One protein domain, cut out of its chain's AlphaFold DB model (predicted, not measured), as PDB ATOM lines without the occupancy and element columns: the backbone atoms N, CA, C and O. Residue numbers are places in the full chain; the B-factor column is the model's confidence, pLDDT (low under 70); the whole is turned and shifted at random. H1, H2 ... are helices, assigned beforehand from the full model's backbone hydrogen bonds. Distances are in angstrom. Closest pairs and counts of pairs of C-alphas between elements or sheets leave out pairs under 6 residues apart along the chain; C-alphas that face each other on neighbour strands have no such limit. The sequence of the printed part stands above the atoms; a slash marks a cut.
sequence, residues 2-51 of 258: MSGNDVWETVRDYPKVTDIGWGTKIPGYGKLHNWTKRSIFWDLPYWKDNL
ATOM      1  N   MET A   2      25.324 143.451  42.930       76.44
ATOM      2  CA  MET A   2      24.153 142.598  43.205       76.44
ATOM      3  C   MET A   2      22.887 143.449  43.382       76.44
ATOM      4  O   MET A   2      22.931 144.504  44.026       76.44
ATOM      5  N   SER A   3      21.760 142.998  42.830       85.69
ATOM      6  CA  SER A   3      20.460 143.630  43.066       85.69
ATOM      7  C   SER A   3      20.010 143.427  44.517       85.69
ATOM      8  O   SER A   3      20.547 142.589  45.244       85.69
ATOM      9  N   GLY A   4      19.017 144.196  44.970       86.69
ATOM     10  CA  GLY A   4      18.470 144.009  46.317       86.69
ATOM     11  C   GLY A   4      17.861 142.619  46.514       86.69
ATOM     12  O   GLY A   4      18.012 142.042  47.587       86.69
ATOM     13  N   ASN A   5      17.279 142.040  45.458       89.94
ATOM     14  CA  ASN A   5      16.785 140.665  45.472       89.94
ATOM     15  C   ASN A   5      17.926 139.647  45.582       89.94
ATOM     16  O   ASN A   5      17.833 138.743  46.402       89.94
ATOM     17  N   ASP A   6      19.024 139.824  44.842       90.69
ATOM     18  CA  ASP A   6      20.167 138.900  44.920       90.69
ATOM     19  C   ASP A   6      20.768 138.879  46.333       90.69
ATOM     20  O   ASP A   6      21.119 137.824  46.869       90.69
ATOM     21  N   VAL A   7      20.878 140.057  46.961       89.69
ATOM     22  CA  VAL A   7      21.375 140.155  48.337       89.69
ATOM     23  C   VAL A   7      20.377 139.523  49.305       89.69
ATOM     24  O   VAL A   7      20.802 138.767  50.174       89.69
ATOM     25  N   TRP A   8      19.073 139.771  49.146       91.50
ATOM     26  CA  TRP A   8      18.039 139.147  49.976       91.50
ATOM     27  C   TRP A   8      18.088 137.622  49.902       91.50
ATOM     28  O   TRP A   8      18.175 136.978  50.941       91.50
ATOM     29  N   GLU A   9      18.112 137.045  48.700       92.38
ATOM     30  CA  GLU A   9      18.204 135.593  48.507       92.38
ATOM     31  C   GLU A   9      19.449 135.003  49.178       92.38
ATOM     32  O   GLU A   9      19.403 133.897  49.708       92.38
ATOM     33  N   THR A  10      20.539 135.770  49.238       90.19
ATOM     34  CA  THR A  10      21.769 135.361  49.930       90.19
ATOM     35  C   THR A  10      21.623 135.380  51.453       90.19
ATOM     36  O   THR A  10      22.143 134.497  52.131       90.19
ATOM     37  N   VAL A  11      20.964 136.401  52.015       91.00
ATOM     38  CA  VAL A  11      20.981 136.653  53.469       91.00
ATOM     39  C   VAL A  11      19.694 136.269  54.190       91.00
ATOM     40  O   VAL A  11      19.677 136.318  55.418       91.00
ATOM     41  N   ARG A  12      18.611 135.919  53.483       91.19
ATOM     42  CA  ARG A  12      17.274 135.715  54.073       91.19
ATOM     43  C   ARG A  12      17.233 134.645  55.161       91.19
ATOM     44  O   ARG A  12      16.460 134.791  56.105       91.19
ATOM     45  N   ASP A  13      18.088 133.634  55.046       91.44
ATOM     46  CA  ASP A  13      18.155 132.498  55.968       91.44
ATOM     47  C   ASP A  13      19.183 132.721  57.093       91.44
ATOM     48  O   ASP A  13      19.358 131.875  57.970       91.44
ATOM     49  N   TYR A  14      19.875 133.866  57.099       92.62
ATOM     50  CA  TYR A  14      20.809 134.210  58.165       92.62
ATOM     51  C   TYR A  14      20.078 134.759  59.397       92.62
ATOM     52  O   TYR A  14      19.115 135.525  59.268       92.62
ATOM     53  N   PRO A  15      20.571 134.441  60.609       92.19
ATOM     54  CA  PRO A  15      20.007 134.975  61.840       92.19
ATOM     55  C   PRO A  15      20.152 136.498  61.892       92.19
ATOM     56  O   PRO A  15      21.138 137.070  61.404       92.19
ATOM     57  N   LYS A  16      19.178 137.175  62.505       89.88
ATOM     58  CA  LYS A  16      19.258 138.617  62.757       89.88
ATOM     59  C   LYS A  16      20.248 138.906  63.877       89.88
ATOM     60  O   LYS A  16      20.584 138.048  64.688       89.88
ATOM     61  N   VAL A  17      20.640 140.175  63.987       82.50
ATOM     62  CA  VAL A  17      21.406 140.665  65.146       82.50
ATOM     63  C   VAL A  17      20.703 140.417  66.487       82.50
ATOM     64  O   VAL A  17      21.374 140.304  67.503       82.50
ATOM     65  N   THR A  18      19.372 140.332  66.488       85.31
ATOM     66  CA  THR A  18      18.552 140.048  67.672       85.31
ATOM     67  C   THR A  18      18.505 138.569  68.037       85.31
ATOM     68  O   THR A  18      18.178 138.245  69.172       85.31
ATOM     69  N   ASP A  19      18.829 137.683  67.093       87.00
ATOM     70  CA  ASP A  19      18.612 136.241  67.235       87.00
ATOM     71  C   ASP A  19      19.875 135.524  67.732       87.00
ATOM     72  O   ASP A  19      19.802 134.424  68.275       87.00
ATOM     73  N   ILE A  20      21.047 136.139  67.539       86.06
ATOM     74  CA  ILE A  20      22.345 135.572  67.912       86.06
ATOM     75  C   ILE A  20      23.172 136.553  68.743       86.06
ATOM     76  O   ILE A  20      23.223 137.752  68.472       86.06
ATOM     77  N   GLY A  21      23.868 136.022  69.749       78.88
ATOM     78  CA  GLY A  21      24.777 136.799  70.587       78.88
ATOM     79  C   GLY A  21      25.990 137.323  69.814       78.88
ATOM     80  O   GLY A  21      26.397 136.765  68.787       78.88
ATOM     81  N   TRP A  22      26.603 138.383  70.341       74.94
ATOM     82  CA  TRP A  22      27.849 138.935  69.811       74.94
ATOM     83  C   TRP A  22      28.933 137.854  69.684       74.94
ATOM     84  O   TRP A  22      29.168 137.085  70.610       74.94
ATOM     85  N   GLY A  23      29.597 137.800  68.526       78.50
ATOM     86  CA  GLY A  23      30.679 136.846  68.251       78.50
ATOM     87  C   GLY A  23      30.240 135.488  67.690       78.50
ATOM     88  O   GLY A  23      31.100 134.698  67.303       78.50
ATOM     89  N   THR A  24      28.934 135.225  67.579       85.69
ATOM     90  CA  THR A  24      28.425 134.004  66.935       85.69
ATOM     91  C   THR A  24      28.752 134.019  65.440       85.69
ATOM     92  O   THR A  24      28.437 134.979  64.738       85.69
ATOM     93  N   LYS A  25      29.391 132.954  64.945       88.06
ATOM     94  CA  LYS A  25      29.730 132.783  63.526       88.06
ATOM     95  C   LYS A  25      28.702 131.880  62.858       88.06
ATOM     96  O   LYS A  25      28.433 130.789  63.352       88.06
ATOM     97  N   ILE A  26      28.163 132.320  61.727       91.12
ATOM     98  CA  ILE A  26      27.236 131.512  60.932       91.12
ATOM     99  C   ILE A  26      28.012 130.472  60.094       91.12
ATOM    100  O   ILE A  26      29.194 130.693  59.791       91.12
ATOM    101  N   PRO A  27      27.394 129.331  59.731       90.50
ATOM    102  CA  PRO A  27      28.052 128.295  58.939       90.50
ATOM    103  C   PRO A  27      28.657 128.859  57.650       90.50
ATOM    104  O   PRO A  27      27.980 129.558  56.912       90.50
ATOM    105  N   GLY A  28      29.931 128.554  57.378       89.75
ATOM    106  CA  GLY A  28      30.648 129.054  56.195       89.75
ATOM    107  C   GLY A  28      31.446 130.349  56.405       89.75
ATOM    108  O   GLY A  28      32.263 130.694  55.545       89.75
ATOM    109  N   TYR A  29      31.298 131.020  57.555       91.50
ATOM    110  CA  TYR A  29      32.050 132.235  57.882       91.50
ATOM    111  C   TYR A  29      33.573 132.031  57.805       91.50
ATOM    112  O   TYR A  29      34.120 131.091  58.387       91.50
ATOM    113  N   GLY A  30      34.266 132.938  57.114       91.44
ATOM    114  CA  GLY A  30      35.722 132.938  56.941       91.44
ATOM    115  C   GLY A  30      36.246 131.935  55.908       91.44
ATOM    116  O   GLY A  30      37.455 131.840  55.725       91.44
ATOM    117  N   LYS A  31      35.358 131.183  55.243       91.38
ATOM    118  CA  LYS A  31      35.705 130.285  54.128       91.38
ATOM    119  C   LYS A  31      34.909 130.609  52.870       91.38
ATOM    120  O   LYS A  31      35.495 130.859  51.828       91.38
ATOM    121  N   LEU A  32      33.581 130.596  52.982       90.38
ATOM    122  CA  LEU A  32      32.663 130.822  51.861       90.38
ATOM    123  C   LEU A  32      32.195 132.278  51.793       90.38
ATOM    124  O   LEU A  32      31.958 132.804  50.712       90.38
ATOM    125  N   HIS A  33      32.061 132.935  52.945       88.94
ATOM    126  CA  HIS A  33      31.639 134.328  53.039       88.94
ATOM    127  C   HIS A  33      32.140 134.976  54.335       88.94
ATOM    128  O   HIS A  33      32.597 134.296  55.254       88.94
ATOM    129  N   ASN A  34      31.954 136.294  54.452       89.25
ATOM    130  CA  ASN A  34      32.257 137.067  55.664       89.25
ATOM    131  C   ASN A  34      31.009 137.681  56.331       89.25
ATOM    132  O   ASN A  34      31.129 138.500  57.242       89.25
ATOM    133  N   TRP A  35      29.803 137.273  55.922       88.56
ATOM    134  CA  TRP A  35      28.553 137.656  56.586       88.56
ATOM    135  C   TRP A  35      28.488 137.148  58.026       88.56
ATOM    136  O   TRP A  35      28.732 135.973  58.281       88.56
ATOM    137  N   THR A  36      28.133 138.026  58.962       88.69
ATOM    138  CA  THR A  36      27.989 137.673  60.385       88.69
ATOM    139  C   THR A  36      26.535 137.523  60.815       88.69
ATOM    140  O   THR A  36      26.252 136.773  61.742       88.69
ATOM    141  N   LYS A  37      25.622 138.251  60.166       89.88
ATOM    142  CA  LYS A  37      24.196 138.336  60.500       89.88
ATOM    143  C   LYS A  37      23.422 139.030  59.387       89.88
ATOM    144  O   LYS A  37      24.000 139.783  58.598       89.88
ATOM    145  N   ARG A  38      22.106 138.835  59.377       90.94
ATOM    146  CA  ARG A  38      21.167 139.605  58.560       90.94
ATOM    147  C   ARG A  38      20.826 140.932  59.245       90.94
ATOM    148  O   ARG A  38      20.544 140.965  60.443       90.94
ATOM    149  N   SER A  39      20.837 142.026  58.485       89.62
ATOM    150  CA  SER A  39      20.352 143.328  58.969       89.62
ATOM    151  C   SER A  39      18.839 143.297  59.210       89.62
ATOM    152  O   SER A  39      18.104 142.754  58.389       89.62
ATOM    153  N   ILE A  40      18.373 143.943  60.283       90.88
ATOM    154  CA  ILE A  40      16.939 144.104  60.586       90.88
ATOM    155  C   ILE A  40      16.190 144.869  59.489       90.88
ATOM    156  O   ILE A  40      14.988 144.705  59.333       90.88
ATOM    157  N   PHE A  41      16.893 145.672  58.683       91.31
ATOM    158  CA  PHE A  41      16.268 146.393  57.577       91.31
ATOM    159  C   PHE A  41      15.678 145.460  56.519       91.31
ATOM    160  O   PHE A  41      14.728 145.844  55.851       91.31
ATOM    161  N   TRP A  42      16.166 144.221  56.407       91.81
ATOM    162  CA  TRP A  42      15.589 143.240  55.491       91.81
ATOM    163  C   TRP A  42      14.197 142.737  55.905       91.81
ATOM    164  O   TRP A  42      13.538 142.085  55.102       91.81
ATOM    165  N   ASP A  43      13.727 143.057  57.115       91.06
ATOM    166  CA  ASP A  43      12.334 142.818  57.511       91.06
ATOM    167  C   ASP A  43      11.369 143.844  56.895       91.06
ATOM    168  O   ASP A  43      10.157 143.628  56.870       91.06
ATOM    169  N   LEU A  44      11.888 144.974  56.404       92.19
ATOM    170  CA  LEU A  44      11.084 146.013  55.775       92.19
ATOM    171  C   LEU A  44      10.750 145.586  54.334       92.19
ATOM    172  O   LEU A  44      11.673 145.382  53.541       92.19
ATOM    173  N   PRO A  45       9.459 145.510  53.945       90.31
ATOM    174  CA  PRO A  45       9.055 144.971  52.642       90.31
ATOM    175  C   PRO A  45       9.695 145.663  51.433       90.31
ATOM    176  O   PRO A  45       9.930 145.018  50.416       90.31
ATOM    177  N   TYR A  46       9.995 146.959  51.568       91.12
ATOM    178  CA  TYR A  46      10.558 147.809  50.518       91.12
ATOM    179  C   TYR A  46      12.091 147.785  50.451       91.12
ATOM    180  O   TYR A  46      12.682 148.375  49.550       91.12
ATOM    181  N   TRP A  47      12.779 147.159  51.412       92.81
ATOM    182  CA  TRP A  47      14.238 147.274  51.510       92.81
ATOM    183  C   TRP A  47      14.966 146.659  50.311       92.81
ATOM    184  O   TRP A  47      15.970 147.197  49.840       92.81
ATOM    185  N   LYS A  48      14.420 145.565  49.774       88.75
ATOM    186  CA  LYS A  48      14.896 144.919  48.542       88.75
ATOM    187  C   LYS A  48      14.743 145.809  47.300       88.75
ATOM    188  O   LYS A  48      15.516 145.660  46.357       88.75
ATOM    189  N   ASP A  49      13.790 146.740  47.323       90.00
ATOM    190  CA  ASP A  49      13.478 147.639  46.209       90.00
ATOM    191  C   ASP A  49      14.288 148.944  46.286       90.00
ATOM    192  O   ASP A  49      14.383 149.686  45.309       90.00
ATOM    193  N   ASN A  50      14.921 149.227  47.431       90.12
ATOM    194  CA  ASN A  50      15.753 150.408  47.597       90.12
ATOM    195  C   ASN A  50      17.045 150.281  46.771       90.12
ATOM    196  O   ASN A  50      17.837 149.356  46.977       90.12
ATOM    197  N   LEU A  51      17.276 151.225  45.855       88.44
ATOM    198  CA  LEU A  51      18.477 151.272  45.015       88.44
ATOM    199  C   LEU A  51      19.722 151.651  45.827       88.44
ATOM    200  O   LEU A  51      20.790 151.080  45.605       88.44
TER     201      LEU A  51
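What this domain is: This is residues 2 to 51 of the 258 residues of the protein "DUF4218 domain-containing protein" of Trifolium medium (UniProt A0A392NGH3). What shape is this? It has little regular structure: two short helices, H1 and H2, sit near each other, and a wide loop, residues 12 to 39, sweeps away from H1 and folds back to H2. How is it made up? The printed part has 50 residues with H1, then H2, and no named strand; the class is all helix, with only 12 residues in named elements. It is only just compact, close to loose, with a radius of gyration of the C-alphas of 11.4 A and spans of 29 by 23 by 14 A.

How they stand to each other: Do H1, residues 4 to 11, and H2, residues 40 to 43, touch? They are close but not clearly touching; their closest C-alphas, of Trp 8 and Trp 42, are 7.3 A apart. What of their backbones? In H1 every O i to N i+4 pair is within hydrogen-bond range; H2 is too short for such a pair.

Where its parts are: Where does H1 begin? C-alpha 4 is at (18.470, 144.009, 46.317), and H1 is 10.6 A long. Where does H2 end? C-alpha 43 is at (12.334, 142.818, 57.511).

The domain as a whole: Is anything missing? The printed part has no cut, and the H1 to H2 link is long. Is confidence low? No printed residue is under 70.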